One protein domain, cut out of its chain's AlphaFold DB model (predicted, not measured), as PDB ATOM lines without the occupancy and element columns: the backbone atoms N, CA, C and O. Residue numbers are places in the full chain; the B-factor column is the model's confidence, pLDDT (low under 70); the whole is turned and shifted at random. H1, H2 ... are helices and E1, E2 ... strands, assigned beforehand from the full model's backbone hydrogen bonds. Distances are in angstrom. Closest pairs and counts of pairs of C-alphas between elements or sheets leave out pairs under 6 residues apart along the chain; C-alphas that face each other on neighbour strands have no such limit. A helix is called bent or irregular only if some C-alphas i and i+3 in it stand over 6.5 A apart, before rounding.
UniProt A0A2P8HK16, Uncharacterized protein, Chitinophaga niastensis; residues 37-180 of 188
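AT A GLANCE: This is residues 37 to 180 of the 188 residues of an uncharacterized protein of Chitinophaga niastensis (UniProt A0A2P8HK16). What is the shape? Helices H3 and H4 lie between two antiparallel sheets, the three-stranded E2 E3 E4 at one end and the twisted E1 E6 E5 E7 in the middle; H5 and the helical hairpin H1 and H2 make the other end. What is it built of? The printed part has 144 residues, of the mixed class, with named elements in the order H1 H2 E1 H3 E2 E3 E4 H4 E5 E6 H5 E7. How large is it? It is compact, with a radius of gyration of the C-alphas of 15.4 A, yet elongated, spanning 49 by 32 by 23 A.

HOW THE PARTS SIT: How do the first two helices stand? H1, residues 37 to 47, and H2, residues 50 to 57, touch as a hairpin at a shallow tilt of 14 degrees, opposite ways; their closest C-alphas, Tyr 44 and Phe 53, are 6.9 A apart. Which strands are neighbours? E1, residues 65 to 68, E6, 151 to 158, E5, 138 to 143, and E7, 177 to 179, form one sheet in that order, with N 65 and O 154 at 2.8 A, N 155 and O 141 at 2.8 A, and N 142 and O 178 at 2.8 A within hydrogen-bond range. E2, residues 90 to 95, E3, 101 to 107, and E4, 110 to 116, form a meander, each strand the antiparallel neighbour of the one before, with N 92 and O 104 at 2.9 A and N 103 and O 114 at 2.8 A. Where are the next helices? H3, residues 73 to 84, touches H4, residues 122 to 134, with its residues 73 to 77 alone, at a steep tilt of 38 degrees; the closest C-alphas, Glu 73 and Thr 126, are 6.8 A apart. Both are on the same face of the sheet E2 E3 E4, as two layers, at heights of 9.7 A and 8.9 A, and on one face of the other sheet, again as two layers, at 8.0 A and 9.4 A. And the last helix? H5, residues 159 to 176, is irregular, with C-alphas 168 and 171 9.6 A apart and a kink of 117 degrees near residue 169; it touches H1, the closest C-alphas being Leu 45 and Val 173 at 6.9 A. E6, H5 and E7 form a split strand-helix-strand unit, with E5 between its strands and a right-handed crossover. Every O i to N i+4 pair is within hydrogen-bond range in H1, H2, H3 and H4, and 8 of 14 in H5.

IN THESE COORDINATES: Where are the anchors? H1 begins at C-alpha 37, (290.393, 216.817, 157.651), and E7 ends at C-alpha 179, (279.203, 224.691, 171.085). How long are the longer elements? E6 measures 23.2 A, E4 19.6 A, E3 19.4 A and H4 18.3 A.

THE WHOLE: What lies farthest apart? The C-alphas of Asp 98 and Glu 168 do, at 49.6 A. Is it continuous and confident? The printed part has no cut and no long link, and no printed residue is under 70 in pLDDT.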
ATOM      1  N   LYS A  37     291.281 216.553 156.515       91.50
ATOM      2  CA  LYS A  37     290.393 216.817 157.651       91.50
ATOM      3  C   LYS A  37     289.061 217.444 157.226       91.50
ATOM      4  O   LYS A  37     288.000 217.012 157.677       91.50
ATOM      5  N   MET A  38     289.092 218.453 156.357       95.00
ATOM      6  CA  MET A  38     287.880 219.188 155.993       95.00
ATOM      7  C   MET A  38     286.982 218.364 155.077       95.00
ATOM      8  O   MET A  38     285.761 218.389 155.236       95.00
ATOM      9  N   GLN A  39     287.556 217.586 154.158       93.31
ATOM     10  CA  GLN A  39     286.771 216.675 153.330       93.31
ATOM     11  C   GLN A  39     286.103 215.566 154.158       93.31
ATOM     12  O   GLN A  39     284.949 215.217 153.882       93.31
ATOM     13  N   LEU A  40     286.773 215.047 155.193       92.62
ATOM     14  CA  LEU A  40     286.166 214.098 156.133       92.62
ATOM     15  C   LEU A  40     284.953 214.704 156.843       92.62
ATOM     16  O   LEU A  40     283.873 214.110 156.831       92.62
ATOM     17  N   ILE A  41     285.097 215.914 157.393       95.31
ATOM     18  CA  ILE A  41     284.011 216.608 158.101       95.31
ATOM     19  C   ILE A  41     282.819 216.864 157.170       95.31
ATOM     20  O   ILE A  41     281.683 216.565 157.537       95.31
ATOM     21  N   ARG A  42     283.055 217.334 155.937       95.69
ATOM     22  CA  ARG A  42     281.985 217.514 154.937       95.69
ATOM     23  C   ARG A  42     281.283 216.204 154.589       95.69
ATOM     24  O   ARG A  42     280.058 216.165 154.460       95.69
ATOM     25  N   THR A  43     282.050 215.123 154.452       93.50
ATOM     26  CA  THR A  43     281.502 213.791 154.166       93.50
ATOM     27  C   THR A  43     280.617 213.316 155.316       93.50
ATOM     28  O   THR A  43     279.522 212.807 155.064       93.50
ATOM     29  N   TYR A  44     281.039 213.548 156.562       94.50
ATOM     30  CA  TYR A  44     280.230 213.255 157.740       94.50
ATOM     31  C   TYR A  44     278.956 214.096 157.797       94.50
ATOM     32  O   TYR A  44     277.876 213.536 157.940       94.50
ATOM     33  N   LEU A  45     279.036 215.412 157.598       95.12
ATOM     34  CA  LEU A  45     277.854 216.283 157.596       95.12
ATOM     35  C   LEU A  45     276.838 215.918 156.499       95.12
ATOM     36  O   LEU A  45     275.642 216.134 156.674       95.12
ATOM     37  N   SER A  46     277.302 215.336 155.387       93.81
ATOM     38  CA  SER A  46     276.443 214.920 154.269       93.81
ATOM     39  C   SER A  46     275.751 213.569 154.487       93.81
ATOM     40  O   SER A  46     274.663 213.355 153.959       93.81
ATOM     41  N   ASN A  47     276.379 212.645 155.224       87.81
ATOM     42  CA  ASN A  47     275.959 211.234 155.290       87.81
ATOM     43  C   ASN A  47     275.761 210.703 156.722       87.81
ATOM     44  O   ASN A  47     275.451 209.527 156.910       87.81
ATOM     45  N   GLY A  48     276.006 211.533 157.733       80.75
ATOM     46  CA  GLY A  48     276.377 211.088 159.069       80.75
ATOM     47  C   GLY A  48     275.294 210.333 159.833       80.75
ATOM     48  O   GLY A  48     274.172 210.806 160.006       80.75
ATOM     49  N   SER A  49     275.701 209.200 160.399       83.25
ATOM     50  CA  SER A  49     275.072 208.501 161.523       83.25
ATOM     51  C   SER A  49     276.090 208.367 162.667       83.25
ATOM     52  O   SER A  49     277.271 208.663 162.480       83.25
ATOM     53  N   ALA A  50     275.669 207.882 163.840       79.06
ATOM     54  CA  ALA A  50     276.605 207.564 164.925       79.06
ATOM     55  C   ALA A  50     277.635 206.494 164.508       79.06
ATOM     56  O   ALA A  50     278.824 206.654 164.750       79.06
ATOM     57  N   THR A  51     277.214 205.450 163.786       83.94
ATOM     58  CA  THR A  51     278.141 204.425 163.272       83.94
ATOM     59  C   THR A  51     279.134 205.003 162.266       83.94
ATOM     60  O   THR A  51     280.316 204.689 162.312       83.94
ATOM     61  N   PHE A  52     278.674 205.900 161.390       86.50
ATOM     62  CA  PHE A  52     279.555 206.562 160.435       86.50
ATOM     63  C   PHE A  52     280.553 207.489 161.137       86.50
ATOM     64  O   PHE A  52     281.689 207.599 160.687       86.50
ATOM     65  N   PHE A  53     280.152 208.153 162.227       89.44
ATOM     66  CA  PHE A  53     281.058 208.977 163.027       89.44
ATOM     67  C   PHE A  53     282.229 208.151 163.557       89.44
ATOM     68  O   PHE A  53     283.377 208.518 163.317       89.44
ATOM     69  N   ASP A  54     281.938 207.009 164.180       86.75
ATOM     70  CA  ASP A  54     282.959 206.095 164.683       86.75
ATOM     71  C   ASP A  54     283.882 205.610 163.561       86.75
ATOM     72  O   ASP A  54     285.097 205.750 163.665       86.75
ATOM     73  N   ASP A  55     283.333 205.121 162.448       86.25
ATOM     74  CA  ASP A  55     284.143 204.655 161.312       86.25
ATOM     75  C   ASP A  55     285.009 205.774 160.697       86.25
ATOM     76  O   ASP A  55     286.062 205.516 160.093       86.25
ATOM     77  N   THR A  56     284.573 207.029 160.833       84.88
ATOM     78  CA  THR A  56     285.248 208.201 160.267       84.88
ATOM     79  C   THR A  56     286.356 208.726 161.165       84.88
ATOM     80  O   THR A  56     287.474 208.904 160.675       84.88
ATOM     81  N   PHE A  57     286.047 208.967 162.439       90.25
ATOM     82  CA  PHE A  57     286.870 209.759 163.356       90.25
ATOM     83  C   PHE A  57     287.517 208.959 164.487       90.25
ATOM     84  O   PHE A  57     288.361 209.489 165.215       90.25
ATOM     85  N   ARG A  58     287.146 207.688 164.675       85.19
ATOM     86  CA  ARG A  58     287.865 206.836 165.625       85.19
ATOM     87  C   ARG A  58     289.336 206.775 165.212       85.19
ATOM     88  O   ARG A  58     289.656 206.605 164.035       85.19
ATOM     89  N   ASP A  59     290.212 206.958 166.192       82.62
ATOM     90  CA  ASP A  59     291.670 206.985 166.044       82.62
ATOM     91  C   ASP A  59     292.239 208.151 165.201       82.62
ATOM     92  O   ASP A  59     293.432 208.153 164.892       82.62
ATOM     93  N   THR A  60     291.442 209.172 164.846       87.31
ATOM     94  CA  THR A  60     291.937 210.398 164.183       87.31
ATOM     95  C   THR A  60     292.288 211.480 165.209       87.31
ATOM     96  O   THR A  60     291.610 212.506 165.307       87.31
ATOM     97  N   ASN A  61     293.327 211.237 166.012       89.25
ATOM     98  CA  ASN A  61     293.761 212.139 167.096       89.25
ATOM     99  C   ASN A  61     294.390 213.457 166.596       89.25
ATOM    100  O   ASN A  61     294.663 214.358 167.383       89.25
ATOM    101  N   ASP A  62     294.639 213.557 165.293       89.94
ATOM    102  CA  ASP A  62     295.062 214.749 164.554       89.94
ATOM    103  C   ASP A  62     293.876 215.614 164.080       89.94
ATOM    104  O   ASP A  62     294.063 216.710 163.552       89.94
ATOM    105  N   ILE A  63     292.643 215.133 164.278       93.88
ATOM    106  CA  ILE A  63     291.406 215.818 163.887       93.88
ATOM    107  C   ILE A  63     290.501 216.032 165.097       93.88
ATOM    108  O   ILE A  63     290.054 217.152 165.338       93.88
ATOM    109  N   VAL A  64     290.213 214.962 165.838       96.00
ATOM    110  CA  VAL A  64     289.334 214.970 167.009       96.00
ATOM    111  C   VAL A  64     290.182 214.842 168.262       96.00
ATOM    112  O   VAL A  64     291.003 213.937 168.397       96.00
ATOM    113  N   MET A  65     289.942 215.745 169.202       96.00
ATOM    114  CA  MET A  65     290.438 215.656 170.563       96.00
ATOM    115  C   MET A  65     289.524 214.705 171.343       96.00
ATOM    116  O   MET A  65     288.396 215.061 171.679       96.00
ATOM    117  N   TRP A  66     290.006 213.492 171.590       95.88
ATOM    118  CA  TRP A  66     289.333 212.499 172.425       95.88
ATOM    119  C   TRP A  66     289.758 212.679 173.878       95.88
ATOM    120  O   TRP A  66     290.955 212.708 174.154       95.88
ATOM    121  N   ILE A  67     288.789 212.844 174.776       94.62
ATOM    122  CA  ILE A  67     289.021 213.106 176.199       94.62
ATOM    123  C   ILE A  67     288.262 212.083 177.026       94.62
ATOM    124  O   ILE A  67     287.038 211.960 176.918       94.62
ATOM    125  N   ASP A  68     289.009 211.368 177.852       91.94
ATOM    126  CA  ASP A  68     288.500 210.508 178.907       91.94
ATOM    127  C   ASP A  68     288.259 211.321 180.190       91.94
ATOM    128  O   ASP A  68     288.897 212.351 180.423       91.94
ATOM    129  N   TRP A  69     287.353 210.862 181.057       86.38
ATOM    130  CA  TRP A  69     287.099 211.524 182.343       86.38
ATOM    131  C   TRP A  69     288.357 211.583 183.234       86.38
ATOM    132  O   TRP A  69     288.501 212.507 184.042       86.38
ATOM    133  N   GLY A  70     289.262 210.609 183.078       88.81
ATOM    134  CA  GLY A  70     290.516 210.506 183.818       88.81
ATOM    135  C   GLY A  70     291.695 211.275 183.213       88.81
ATOM    136  O   GLY A  70     292.758 211.292 183.834       88.81
ATOM    137  N   ASP A  71     291.550 211.891 182.034       92.38
ATOM    138  CA  ASP A  71     292.630 212.676 181.424       92.38
ATOM    139  C   ASP A  71     292.940 213.924 182.254       92.38
ATOM    140  O   ASP A  71     292.041 214.675 182.604       92.38
ATOM    141  N   GLU A  72     294.217 214.192 182.517       92.81
ATOM    142  CA  GLU A  72     294.663 215.389 183.242       92.81
ATOM    143  C   GLU A  72     294.510 216.669 182.402       92.81
ATOM    144  O   GLU A  72     294.534 216.635 181.164       92.81
ATOM    145  N   GLU A  73     294.425 217.831 183.060       93.75
ATOM    146  CA  GLU A  73     294.248 219.121 182.386       93.75
ATOM    147  C   GLU A  73     295.343 219.366 181.341       93.75
ATOM    148  O   GLU A  73     295.049 219.776 180.216       93.75
ATOM    149  N   GLU A  74     296.609 219.068 181.654       94.94
ATOM    150  CA  GLU A  74     297.692 219.248 180.692       94.94
ATOM    151  C   GLU A  74     297.577 218.318 179.483       94.94
ATOM    152  O   GLU A  74     298.015 218.696 178.394       94.94
ATOM    153  N   ALA A  75     297.001 217.123 179.642       95.56
ATOM    154  CA  ALA A  75     296.750 216.220 178.522       95.56
ATOM    155  C   ALA A  75     295.723 216.820 177.562       95.56
ATOM    156  O   ALA A  75     295.995 216.905 176.365       95.56
ATOM    157  N   MET A  76     294.625 217.355 178.097       96.25
ATOM    158  CA  MET A  76     293.576 218.007 177.309       96.25
ATOM    159  C   MET A  76     294.130 219.180 176.480       96.25
ATOM    160  O   MET A  76     293.858 219.281 175.281       96.25
ATOM    161  N   ILE A  77     294.972 220.039 177.075       97.75
ATOM    162  CA  ILE A  77     295.604 221.153 176.342       97.75
ATOM    163  C   ILE A  77     296.572 220.636 175.266       97.75
ATOM    164  O   ILE A  77     296.578 221.151 174.146       97.75
ATOM    165  N   ARG A  78     297.365 219.593 175.568       97.19
ATOM    166  CA  ARG A  78     298.265 218.961 174.587       97.19
ATOM    167  C   ARG A  78     297.503 218.348 173.416       97.19
ATOM    168  O   ARG A  78     297.956 218.486 172.285       97.19
ATOM    169  N   TYR A  79     296.368 217.692 173.654       97.62
ATOM    170  CA  TYR A  79     295.549 217.127 172.579       97.62
ATOM    171  C   TYR A  79     295.039 218.224 171.645       97.62
ATOM    172  O   TYR A  79     295.140 218.087 170.428       97.62
ATOM    173  N   CYS A  80     294.577 219.347 172.196       98.25
ATOM    174  CA  CYS A  80     294.152 220.484 171.386       98.25
ATOM    175  C   CYS A  80     295.301 221.055 170.541       98.25
ATOM    176  O   CYS A  80     295.135 221.277 169.341       98.25
ATOM    177  N   GLU A  81     296.486 221.229 171.131       97.81
ATOM    178  CA  GLU A  81     297.665 221.707 170.400       97.81
ATOM    179  C   GLU A  81     298.137 220.710 169.330       97.81
ATOM    180  O   GLU A  81     298.592 221.120 168.265       97.81
ATOM    181  N   ASN A  82     297.974 219.407 169.560       96.25
ATOM    182  CA  ASN A  82     298.258 218.380 168.556       96.25
ATOM    183  C   ASN A  82     297.280 218.406 167.375       96.25
ATOM    184  O   ASN A  82     297.648 217.942 166.304       96.25
ATOM    185  N   VAL A  83     296.065 218.931 167.548       96.50
ATOM    186  CA  VAL A  83     295.099 219.104 166.450       96.50
ATOM    187  C   VAL A  83     295.314 220.438 165.728       96.50
ATOM    188  O   VAL A  83     295.217 220.520 164.503       96.50
ATOM    189  N   LEU A  84     295.577 221.512 166.479       96.88
ATOM    190  CA  LEU A  84     295.642 222.871 165.935       96.88
ATOM    191  C   LEU A  84     297.042 223.288 165.465       96.88
ATOM    192  O   LEU A  84     297.149 224.185 164.629       96.88
ATOM    193  N   HIS A  85     298.096 222.666 165.999       96.44
ATOM    194  CA  HIS A  85     299.502 222.954 165.699       96.44
ATOM    195  C   HIS A  85     299.843 224.453 165.750       96.44
ATOM    196  O   HIS A  85     300.478 224.997 164.842       96.44
ATOM    197  N   THR A  86     299.398 225.149 166.799       97.12
ATOM    198  CA  THR A  86     299.530 226.611 166.876       97.12
ATOM    199  C   THR A  86     300.956 227.077 167.175       97.12
ATOM    200  O   THR A  86     301.294 228.226 166.894       97.12
ATOM    201  N   GLY A  87     301.781 226.228 167.793       97.56
ATOM    202  CA  GLY A  87     303.088 226.558 168.362       97.56
ATOM    203  C   GLY A  87     303.025 227.499 169.572       97.56
ATOM    204  O   GLY A  87     304.062 227.980 170.037       97.56
ATOM    205  N   HIS A  88     301.824 227.820 170.059       96.69
ATOM    206  CA  HIS A  88     301.593 228.906 171.012       96.69
ATOM    207  C   HIS A  88     300.662 228.540 172.167       96.69
ATOM    208  O   HIS A  88     300.577 229.332 173.107       96.69
ATOM    209  N   LEU A  89     299.968 227.402 172.096       98.38
ATOM    210  CA  LEU A  89     299.101 226.914 173.159       98.38
ATOM    211  C   LEU A  89     299.912 226.091 174.162       98.38
ATOM    212  O   LEU A  89     300.452 225.034 173.835       98.38
ATOM    213  N   THR A  90     299.995 226.571 175.398       97.75
ATOM    214  CA  THR A  90     300.629 225.849 176.507       97.75
ATOM    215  C   THR A  90     299.835 226.040 177.790       97.75
ATOM    216  O   THR A  90     298.888 226.827 177.850       97.75
ATOM    217  N   VAL A  91     300.206 225.309 178.838       97.81
ATOM    218  CA  VAL A  91     299.530 225.385 180.127       97.81
ATOM    219  C   VAL A  91     300.506 225.240 181.281       97.81
ATOM    220  O   VAL A  91     301.522 224.558 181.169       97.81
ATOM    221  N   THR A  92     300.201 225.917 182.382       97.56
ATOM    222  CA  THR A  92     300.833 225.715 183.686       97.56
ATOM    223  C   THR A  92     299.765 225.271 184.676       97.56
ATOM    224  O   THR A  92     298.721 225.919 184.764       97.56
ATOM    225  N   VAL A  93     300.032 224.197 185.418       95.81
ATOM    226  CA  VAL A  93     299.190 223.726 186.523       95.81
ATOM    227  C   VAL A  93     299.930 223.956 187.829       95.81
ATOM    228  O   VAL A  93     301.065 223.514 188.005       95.81
ATOM    229  N   ASN A  94     299.281 224.670 188.743       95.69
ATOM    230  CA  ASN A  94     299.783 224.912 190.085       95.69
ATOM    231  C   ASN A  94     298.907 224.170 191.094       95.69
ATOM    232  O   ASN A  94     297.709 224.437 191.189       95.69
ATOM    233  N   ASP A  95     299.520 223.296 191.888       92.94
ATOM    234  CA  ASP A  95     298.874 222.674 193.041       92.94
ATOM    235  C   ASP A  95     298.707 223.705 194.171       92.94
ATOM    236  O   ASP A  95     299.688 224.245 194.700       92.94
ATOM    237  N   LEU A  96     297.455 224.005 194.528       92.38
ATOM    238  CA  LEU A  96     297.101 224.902 195.630       92.38
ATOM    239  C   LEU A  96     296.800 224.140 196.932       92.38
ATOM    240  O   LEU A  96     296.265 224.732 197.877       92.38
ATOM    241  N   LYS A  97     297.173 222.859 197.014       87.94
ATOM    242  CA  LYS A  97     296.943 221.955 198.145       87.94
ATOM    243  C   LYS A  97     295.444 221.830 198.432       87.94
ATOM    244  O   LYS A  97     294.657 221.506 197.551       87.94
ATOM    245  N   ASP A  98     295.026 222.164 199.651       86.56
ATOM    246  CA  ASP A  98     293.634 222.077 200.103       86.56
ATOM    247  C   ASP A  98     292.679 223.025 199.348       86.56
ATOM    248  O   ASP A  98     291.464 222.929 199.505       86.56
ATOM    249  N   ALA A  99     293.208 223.965 198.553       85.31
ATOM    250  CA  ALA A  99     292.425 224.916 197.766       85.31
ATOM    251  C   ALA A  99     292.214 224.495 196.295       85.31
ATOM    252  O   ALA A  99     291.665 225.288 195.528       85.31
ATOM    253  N   GLY A 100     292.646 223.288 195.910       91.81
ATOM    254  CA  GLY A 100     292.474 222.738 194.563       91.81
ATOM    255  C   GLY A 100     293.641 223.051 193.625       91.81
ATOM    256  O   GLY A 100     294.793 223.096 194.053       91.81
ATOM    257  N   LEU A 101     293.353 223.277 192.342       93.62
ATOM    258  CA  LEU A 101     294.359 223.569 191.312       93.62
ATOM    259  C   LEU A 101     294.147 224.963 190.714       93.62
ATOM    260  O   LEU A 101     293.017 225.438 190.588       93.62
ATOM    261  N   GLU A 102     295.230 225.617 190.298       96.00
ATOM    262  CA  GLU A 102     295.169 226.755 189.378       96.00
ATOM    263  C   GLU A 102     295.732 226.350 188.018       96.00
ATOM    264  O   GLU A 102     296.905 226.003 187.890       96.00
ATOM    265  N   LEU A 103     294.886 226.458 187.001       96.56
ATOM    266  CA  LEU A 103     295.226 226.271 185.604       96.56
ATOM    267  C   LEU A 103     295.505 227.634 184.963       96.56
ATOM    268  O   LEU A 103     294.684 228.549 185.051       96.56
ATOM    269  N   ILE A 104     296.643 227.772 184.285       98.06
ATOM    270  CA  ILE A 104     296.990 228.960 183.499       98.06
ATOM    271  C   ILE A 104     297.215 228.536 182.049       98.06
ATOM    272  O   ILE A 104     298.268 228.002 181.709       98.06
ATOM    273  N   ILE A 105     296.226 228.787 181.191       98.38
ATOM    274  CA  ILE A 105     296.287 228.498 179.755       98.38
ATOM    275  C   ILE A 105     296.913 229.693 179.040       98.38
ATOM    276  O   ILE A 105     296.402 230.815 179.108       98.38
ATOM    277  N   HIS A 106     298.012 229.453 178.335       98.31
ATOM    278  CA  HIS A 106     298.730 230.454 177.564       98.31
ATOM    279  C   HIS A 106     298.450 230.282 176.075       98.31
ATOM    280  O   HIS A 106     298.600 229.189 175.543       98.31
ATOM    281  N   TYR A 107     298.080 231.368 175.398       98.44
ATOM    282  CA  TYR A 107     297.886 231.378 173.950       98.44
ATOM    283  C   TYR A 107     298.210 232.759 173.371       98.44
ATOM    284  O   TYR A 107     297.705 233.777 173.851       98.44
ATOM    285  N   LYS A 108     299.097 232.813 172.366       96.62
ATOM    286  CA  LYS A 108     299.561 234.054 171.700       96.62
ATOM    287  C   LYS A 108     299.912 235.192 172.679       96.62
ATOM    288  O   LYS A 108     299.519 236.343 172.500       96.62
ATOM    289  N   GLY A 109     300.635 234.857 173.748       94.44
ATOM    290  CA  GLY A 109     301.075 235.812 174.774       94.44
ATOM    291  C   GLY A 109     299.997 236.256 175.772       94.44
ATOM    292  O   GLY A 109     300.296 237.044 176.667       94.44
ATOM    293  N   LYS A 110     298.761 235.752 175.666       96.69
ATOM    294  CA  LYS A 110     297.701 235.937 176.668       96.69
ATOM    295  C   LYS A 110     297.695 234.770 177.651       96.69
ATOM    296  O   LYS A 110     298.072 233.661 177.287       96.69
ATOM    297  N   ALA A 111     297.238 235.023 178.875       97.19
ATOM    298  CA  ALA A 111     297.073 234.012 179.915       97.19
ATOM    299  C   ALA A 111     295.625 234.013 180.427       97.19
ATOM    300  O   ALA A 111     295.113 235.067 180.810       97.19
ATOM    301  N   HIS A 112     294.997 232.841 180.461       96.00
ATOM    302  CA  HIS A 112     293.664 232.612 181.012       96.00
ATOM    303  C   HIS A 112     293.800 231.757 182.264       96.00
ATOM    304  O   HIS A 112     294.328 230.650 182.203       96.00
ATOM    305  N   LYS A 113     293.361 232.296 183.401       96.38
ATOM    306  CA  LYS A 113     293.475 231.632 184.699       96.38
ATOM    307  C   LYS A 113     292.137 231.044 185.112       96.38
ATOM    308  O   LYS A 113     291.124 231.740 185.049       96.38
ATOM    309  N   LEU A 114     292.163 229.809 185.587       94.69
ATOM    310  CA  LEU A 114     291.012 229.093 186.114       94.69
ATOM    311  C   LEU A 114     291.413 228.403 187.418       94.69
ATOM    312  O   LEU A 114     292.505 227.854 187.516       94.69
ATOM    313  N   LYS A 115     290.531 228.439 188.415       94.38
ATOM    314  CA  LYS A 115     290.674 227.630 189.626       94.38
ATOM    315  C   LYS A 115     289.733 226.441 189.540       94.38
ATOM    316  O   LYS A 115     288.570 226.636 189.191       94.38
ATOM    317  N   LEU A 116     290.246 225.265 189.868       92.38
ATOM    318  CA  LEU A 116     289.548 223.985 189.823       92.38
ATOM    319  C   LEU A 116     289.479 223.385 191.227       92.38
ATOM    320  O   LEU A 116     290.382 223.609 192.039       92.38
ATOM    321  N   SER A 117     288.413 222.638 191.509       87.38
ATOM    322  CA  SER A 117     288.175 222.018 192.825       87.38
ATOM    323  C   SER A 117     288.602 220.542 192.892       87.38
ATOM    324  O   SER A 117     288.469 219.923 193.945       87.38
ATOM    325  N   ILE A 118     289.156 220.009 191.801       79.88
ATOM    326  CA  ILE A 118     289.528 218.608 191.564       79.88
ATOM    327  C   ILE A 118     288.299 217.686 191.608       79.88
ATOM    328  O   ILE A 118     288.241 216.720 192.370       79.88
ATOM    329  N   THR A 119     287.290 217.996 190.794       83.56
ATOM    330  CA  THR A 119     286.091 217.159 190.618       83.56
ATOM    331  C   THR A 119     285.897 216.765 189.149       83.56
ATOM    332  O   THR A 119     286.468 217.411 188.271       83.56
ATOM    333  N   PRO A 120     285.121 215.711 188.827       73.88
ATOM    334  CA  PRO A 120     284.860 215.337 187.432       73.88
ATOM    335  C   PRO A 120     284.300 216.487 186.578       73.88
ATOM    336  O   PRO A 120     284.655 216.622 185.408       73.88
ATOM    337  N   GLU A 121     283.498 217.372 187.175       78.56
ATOM    338  CA  GLU A 121     282.911 218.544 186.513       78.56
ATOM    339  C   GLU A 121     283.964 219.592 186.091       78.56
ATOM    340  O   GLU A 121     283.707 220.429 185.220       78.56
ATOM    341  N   ASP A 122     285.179 219.543 186.651       88.56
ATOM    342  CA  ASP A 122     286.275 220.436 186.261       88.56
ATOM    343  C   ASP A 122     286.776 220.173 184.830       88.56
ATOM    344  O   ASP A 122     287.411 221.047 184.226       88.56
ATOM    345  N   ARG A 123     286.453 219.011 184.239       90.31
ATOM    346  CA  ARG A 123     286.754 218.699 182.831       90.31
ATOM    347  C   ARG A 123     285.999 219.632 181.889       90.31
ATOM    348  O   ARG A 123     286.605 220.223 180.992       90.31
ATOM    349  N   ASP A 124     284.708 219.843 182.141       92.00
ATOM    350  CA  ASP A 124     283.899 220.811 181.398       92.00
ATOM    351  C   ASP A 124     284.449 222.233 181.567       92.00
ATOM    352  O   ASP A 124     284.604 222.965 180.585       92.00
ATOM    353  N   LEU A 125     284.820 222.619 182.794       93.81
ATOM    354  CA  LEU A 125     285.395 223.943 183.061       93.81
ATOM    355  C   LEU A 125     286.724 224.154 182.327       93.81
ATOM    356  O   LEU A 125     286.946 225.222 181.749       93.81
ATOM    357  N   THR A 126     287.578 223.132 182.302       95.31
ATOM    358  CA  THR A 126     288.855 223.142 181.579       95.31
ATOM    359  C   THR A 126     288.634 223.297 180.077       95.31
ATOM    360  O   THR A 126     289.262 224.154 179.452       95.31
ATOM    361  N   LEU A 127     287.695 222.544 179.496       96.56
ATOM    362  CA  LEU A 127     287.343 222.637 178.076       96.56
ATOM    363  C   LEU A 127     286.784 224.005 177.696       96.56
ATOM    364  O   LEU A 127     287.177 224.580 176.680       96.56
ATOM    365  N   ILE A 128     285.897 224.552 178.525       96.25
ATOM    366  CA  ILE A 128     285.323 225.882 178.314       96.25
ATOM    367  C   ILE A 128     286.416 226.953 178.409       96.25
ATOM    368  O   ILE A 128     286.468 227.851 177.565       96.25
ATOM    369  N   ALA A 129     287.314 226.869 179.394       96.94
ATOM    370  CA  ALA A 129     288.416 227.818 179.538       96.94
ATOM    371  C   ALA A 129     289.412 227.737 178.375       96.94
ATOM    372  O   ALA A 129     289.833 228.780 177.873       96.94
ATOM    373  N   LEU A 130     289.735 226.529 177.908       98.25
ATOM    374  CA  LEU A 130     290.539 226.315 176.707       98.25
ATOM    375  C   LEU A 130     289.870 226.936 175.475       98.25
ATOM    376  O   LEU A 130     290.505 227.713 174.763       98.25
ATOM    377  N   ASN A 131     288.584 226.652 175.248       98.38
ATOM    378  CA  ASN A 131     287.846 227.206 174.116       98.38
ATOM    379  C   ASN A 131     287.841 228.742 174.148       98.38
ATOM    380  O   ASN A 131     288.134 229.381 173.143       98.38
ATOM    381  N   ASN A 132     287.605 229.339 175.320       97.50
ATOM    382  CA  ASN A 132     287.663 230.790 175.501       97.50
ATOM    383  C   ASN A 132     289.062 231.360 175.240       97.50
ATOM    384  O   ASN A 132     289.181 232.429 174.643       97.50
ATOM    385  N   ALA A 133     290.119 230.656 175.659       98.06
ATOM    386  CA  ALA A 133     291.492 231.104 175.462       98.06
ATOM    387  C   ALA A 133     291.894 231.175 173.983       98.06
ATOM    388  O   ALA A 133     292.712 232.021 173.616       98.06
ATOM    389  N   LEU A 134     291.306 230.312 173.153       98.31
ATOM    390  CA  LEU A 134     291.553 230.224 171.716       98.31
ATOM    391  C   LEU A 134     290.765 231.248 170.885       98.31
ATOM    392  O   LEU A 134     291.120 231.508 169.731       98.31
ATOM    393  N   GLN A 135     289.724 231.861 171.454       97.44
ATOM    394  CA  GLN A 135     288.944 232.880 170.760       97.44
ATOM    395  C   GLN A 135     289.785 234.146 170.482       97.44
ATOM    396  O   GLN A 135     290.566 234.593 171.332       97.44
ATOM    397  N   PRO A 136     289.620 234.783 169.307       97.56
ATOM    398  CA  PRO A 136     288.634 234.484 168.260       97.56
ATOM    399  C   PRO A 136     289.148 233.541 167.156       97.56
ATOM    400  O   PRO A 136     288.481 233.382 166.135       97.56
ATOM    401  N   ASP A 137     290.351 232.985 167.292       98.56
ATOM    402  CA  ASP A 137     291.032 232.301 166.188       98.56
ATOM    403  C   ASP A 137     290.448 230.910 165.915       98.56
ATOM    404  O   ASP A 137     290.306 230.513 164.755       98.56
ATOM    405  N   PHE A 138     290.097 230.192 166.982       98.69
ATOM    406  CA  PHE A 138     289.573 228.834 166.922       98.69
ATOM    407  C   PHE A 138     288.367 228.666 167.838       98.69
ATOM    408  O   PHE A 138     288.243 229.352 168.852       98.69
ATOM    409  N   GLU A 139     287.521 227.696 167.503       98.62
ATOM    410  CA  GLU A 139     286.412 227.239 168.333       98.62
ATOM    411  C   GLU A 139     286.449 225.710 168.437       98.62
ATOM    412  O   GLU A 139     286.636 224.999 167.444       98.62
ATOM    413  N   ILE A 140     286.265 225.210 169.655       98.69
ATOM    414  CA  ILE A 140     286.105 223.794 169.968       98.69
ATOM    415  C   ILE A 140     284.611 223.508 170.092       98.69
ATOM    416  O   ILE A 140     283.913 224.158 170.874       98.69
ATOM    417  N   ARG A 141     284.127 222.506 169.356       98.44
ATOM    418  CA  ARG A 141     282.749 222.012 169.478       98.44
ATOM    419  C   ARG A 141     282.718 220.543 169.869       98.44
ATOM    420  O   ARG A 141     283.552 219.759 169.430       98.44
ATOM    421  N   PHE A 142     281.747 220.170 170.688       98.06
ATOM    422  CA  PHE A 142     281.493 218.797 171.103       98.06
ATOM    423  C   PHE A 142     280.911 217.971 169.950       98.06
ATOM    424  O   PHE A 142     279.931 218.381 169.323       98.06
ATOM    425  N   CYS A 143     281.482 216.797 169.691       97.19
ATOM    426  CA  CYS A 143     280.973 215.835 168.720       97.19
ATOM    427  C   CYS A 143     279.794 215.065 169.327       97.19
ATOM    428  O   CYS A 143     279.994 214.100 170.064       97.19
ATOM    429  N   ILE A 144     278.561 215.444 168.984       96.06
ATOM    430  CA  ILE A 144     277.333 214.926 169.618       96.06
ATOM    431  C   ILE A 144     277.240 213.395 169.545       96.06
ATOM    432  O   ILE A 144     276.787 212.758 170.493       96.06
ATOM    433  N   ALA A 145     277.707 212.791 168.450       94.62
ATOM    434  CA  ALA A 145     277.701 211.338 168.274       94.62
ATOM    435  C   ALA A 145     278.592 210.577 169.272       94.62
ATOM    436  O   ALA A 145     278.383 209.383 169.458       94.62
ATOM    437  N   SER A 146     279.549 211.250 169.920       94.00
ATOM    438  CA  SER A 146     280.378 210.656 170.975       94.00
ATOM    439  C   SER A 146     279.708 210.653 172.355       94.00
ATOM    440  O   SER A 146     280.231 210.030 173.273       94.00
ATOM    441  N   GLY A 147     278.567 211.333 172.517       92.31
ATOM    442  CA  GLY A 147     277.883 211.450 173.803       92.31
ATOM    443  C   GLY A 147     277.409 210.111 174.367       92.31
ATOM    444  O   GLY A 147     276.878 209.272 173.642       92.31
ATOM    445  N   GLY A 148     277.571 209.942 175.681       86.56
ATOM    446  CA  GLY A 148     277.223 208.714 176.398       86.56
ATOM    447  C   GLY A 148     278.294 207.619 176.354       86.56
ATOM    448  O   GLY A 148     278.057 206.545 176.899       86.56
ATOM    449  N   ASN A 149     279.446 207.878 175.729       87.06
ATOM    450  CA  ASN A 149     280.625 207.014 175.799       87.06
ATOM    451  C   ASN A 149     281.558 207.444 176.943       87.06
ATOM    452  O   ASN A 149     281.542 208.605 177.346       87.06
ATOM    453  N   ASP A 150     282.426 206.530 177.391       86.56
ATOM    454  CA  ASP A 150     283.446 206.798 178.425       86.56
ATOM    455  C   ASP A 150     284.476 207.857 177.984       86.56
ATOM    456  O   ASP A 150     285.027 208.589 178.804       86.56
ATOM    457  N   THR A 151     284.703 207.964 176.671       91.94
ATOM    458  CA  THR A 151     285.594 208.948 176.047       91.94
ATOM    459  C   THR A 151     284.795 209.817 175.079       91.94
ATOM    460  O   THR A 151     284.150 209.312 174.152       91.94
ATOM    461  N   LEU A 152     284.862 211.134 175.268       95.06
ATOM    462  CA  LEU A 152     284.115 212.120 174.492       95.06
ATOM    463  C   LEU A 152     284.997 212.776 173.425       95.06
ATOM    464  O   LEU A 152     286.182 213.022 173.633       95.06
ATOM    465  N   GLY A 153     284.405 213.064 172.269       96.50
ATOM    466  CA  GLY A 153     285.077 213.680 171.132       96.50
ATOM    467  C   GLY A 153     284.798 215.177 171.040       96.50
ATOM    468  O   GLY A 153     283.653 215.624 171.130       96.50
ATOM    469  N   PHE A 154     285.846 215.947 170.775       98.00
ATOM    470  CA  PHE A 154     285.793 217.390 170.587       98.00
ATOM    471  C   PHE A 154     286.525 217.774 169.305       98.00
ATOM    472  O   PHE A 154     287.581 217.226 169.001       98.00
ATOM    473  N   LEU A 155     285.982 218.728 168.553       98.19
ATOM    474  CA  LEU A 155     286.520 219.167 167.271       98.19
ATOM    475  C   LEU A 155     287.002 220.626 167.357       98.19
ATOM    476  O   LEU A 155     286.186 221.545 167.248       98.19
ATOM    477  N   PRO A 156     288.308 220.859 167.568       98.31
ATOM    478  CA  PRO A 156     288.935 222.162 167.379       98.31
ATOM    479  C   PRO A 156     289.064 222.497 165.885       98.31
ATOM    480  O   PRO A 156     289.709 221.760 165.137       98.31
ATOM    481  N   LEU A 157     288.508 223.629 165.448       98.38
ATOM    482  CA  LEU A 157     288.730 224.180 164.101       98.38
ATOM    483  C   LEU A 157     288.957 225.684 164.153       98.38
ATOM    484  O   LEU A 157     288.565 226.356 165.112       98.38
ATOM    485  N   ALA A 158     289.560 226.227 163.094       98.44
ATOM    486  CA  ALA A 158     289.621 227.668 162.926       98.44
ATOM    487  C   ALA A 158     288.202 228.231 162.792       98.44
ATOM    488  O   ALA A 158     287.334 227.635 162.151       98.44
ATOM    489  N   THR A 159     287.971 229.426 163.328       98.50
ATOM    490  CA  THR A 159     286.660 230.087 163.244       98.50
ATOM    491  C   THR A 159     286.189 230.237 161.793       98.50
ATOM    492  O   THR A 159     285.010 230.063 161.496       98.50
ATOM    493  N   ALA A 160     287.113 230.486 160.860       98.25
ATOM    494  CA  ALA A 160     286.810 230.554 159.430       98.25
ATOM    495  C   ALA A 160     286.384 229.198 158.828       98.25
ATOM    496  O   ALA A 160     285.552 229.164 157.922       98.25
ATOM    497  N   GLU A 161     286.920 228.080 159.329       98.44
ATOM    498  CA  GLU A 161     286.502 226.736 158.909       98.44
ATOM    499  C   GLU A 161     285.081 226.442 159.402       98.44
ATOM    500  O   GLU A 161     284.255 225.970 158.620       98.44
ATOM    501  N   TRP A 162     284.755 226.798 160.651       98.31
ATOM    502  CA  TRP A 162     283.384 226.701 161.165       98.31
ATOM    503  C   TRP A 162     282.398 227.529 160.345       98.31
ATOM    504  O   TRP A 162     281.367 227.007 159.924       98.31
ATOM    505  N   GLN A 163     282.741 228.784 160.047       98.31
ATOM    506  CA  GLN A 163     281.915 229.658 159.211       98.31
ATOM    507  C   GLN A 163     281.683 229.068 157.815       98.31
ATOM    508  O   GLN A 163     280.566 229.128 157.304       98.31
ATOM    509  N   ALA A 164     282.708 228.463 157.207       98.38
ATOM    510  CA  ALA A 164     282.566 227.805 155.911       98.38
ATOM    511  C   ALA A 164     281.606 226.605 155.979       98.38
ATOM    512  O   ALA A 164     280.741 226.465 155.115       98.38
ATOM    513  N   LEU A 165     281.714 225.770 157.021       98.44
ATOM    514  CA  LEU A 165     280.804 224.639 157.231       98.44
ATOM    515  C   LEU A 165     279.364 225.108 157.473       98.44
ATOM    516  O   LEU A 165     278.427 224.532 156.928       98.44
ATOM    517  N   GLU A 166     279.167 226.165 158.256       98.25
ATOM    518  CA  GLU A 166     277.841 226.737 158.517       98.25
ATOM    519  C   GLU A 166     277.240 227.394 157.274       98.25
ATOM    520  O   GLU A 166     276.039 227.283 157.042       98.25
ATOM    521  N   GLN A 167     278.057 228.031 156.435       98.31
ATOM    522  CA  GLN A 167     277.607 228.569 155.155       98.31
ATOM    523  C   GLN A 167     277.190 227.452 154.183       98.31
ATOM    524  O   GLN A 167     276.233 227.624 153.427       98.31
ATOM    525  N   GLU A 168     277.896 226.319 154.193       98.31
ATOM    526  CA  GLU A 168     277.657 225.190 153.286       98.31
ATOM    527  C   GLU A 168     276.483 224.300 153.741       98.31
ATOM    528  O   GLU A 168     275.631 223.938 152.930       98.31
ATOM    529  N   PHE A 169     276.398 223.979 155.036       97.62
ATOM    530  CA  PHE A 169     275.442 223.006 155.592       97.62
ATOM    531  C   PHE A 169     274.348 223.636 156.470       97.62
ATOM    532  O   PHE A 169     273.392 222.959 156.868       97.62
ATOM    533  N   GLY A 170     274.453 224.928 156.790       97.12
ATOM    534  CA  GLY A 170     273.484 225.645 157.614       97.12
ATOM    535  C   GLY A 170     273.306 225.021 158.998       97.12
ATOM    536  O   GLY A 170     274.246 224.556 159.642       97.12
ATOM    537  N   ALA A 171     272.051 224.953 159.446       93.19
ATOM    538  CA  ALA A 171     271.690 224.428 160.763       93.19
ATOM    539  C   ALA A 171     272.015 222.932 160.967       93.19
ATOM    540  O   ALA A 171     271.906 222.438 162.089       93.19
ATOM    541  N   VAL A 172     272.395 222.191 159.916       94.56
ATOM    542  CA  VAL A 172     272.807 220.784 160.048       94.56
ATOM    543  C   VAL A 172     274.079 220.653 160.883       94.56
ATOM    544  O   VAL A 172     274.183 219.696 161.643       94.56
ATOM    545  N   VAL A 173     274.995 221.628 160.826       97.62
ATOM    546  CA  VAL A 173     276.242 221.608 161.613       97.62
ATOM    547  C   VAL A 173     275.948 221.421 163.105       97.62
ATOM    548  O   VAL A 173     276.513 220.532 163.736       97.62
ATOM    549  N   ALA A 174     274.978 222.170 163.640       96.06
ATOM    550  CA  ALA A 174     274.593 222.125 165.052       96.06
ATOM    551  C   ALA A 174     273.941 220.798 165.493       96.06
ATOM    552  O   ALA A 174     273.794 220.557 166.688       96.06
ATOM    553  N   LYS A 175     273.544 219.926 164.553       94.88
ATOM    554  CA  LYS A 175     273.032 218.578 164.866       94.88
ATOM    555  C   LYS A 175     274.144 217.571 165.145       94.88
ATOM    556  O   LYS A 175     273.877 216.539 165.752       94.88
ATOM    557  N   TYR A 176     275.357 217.856 164.677       96.62
ATOM    558  CA  TYR A 176     276.515 216.975 164.805       96.62
ATOM    559  C   TYR A 176     277.590 217.556 165.726       96.62
ATOM    560  O   TYR A 176     278.269 216.799 166.420       96.62
ATOM    561  N   PHE A 177     277.706 218.885 165.773       97.50
ATOM    562  CA  PHE A 177     278.712 219.597 166.548       97.50
ATOM    563  C   PHE A 177     278.074 220.700 167.397       97.50
ATOM    564  O   PHE A 177     277.553 221.678 166.857       97.50
ATOM    565  N   ALA A 178     278.124 220.555 168.721       97.25
ATOM    566  CA  ALA A 178     277.552 221.515 169.663       97.25
ATOM    567  C   ALA A 178     278.623 222.471 170.220       97.25
ATOM    568  O   ALA A 178     279.689 222.008 170.625       97.25
ATOM    569  N   PRO A 179     278.361 223.786 170.309       96.50
ATOM    570  CA  PRO A 179     279.203 224.691 171.085       96.50
ATOM    571  C   PRO A 179     279.288 224.259 172.554       96.50
ATOM    572  O   PRO A 179     278.310 223.768 173.120       96.50
ATOM    573  N   LEU A 180     280.443 224.483 173.181       95.81
ATOM    574  CA  LEU A 180     280.626 224.215 174.609       95.81
ATOM    575  C   LEU A 180     279.870 225.242 175.461       95.81
ATOM    576  O   LEU A 180     279.868 226.436 175.158       95.81
TER     577      LEU A 180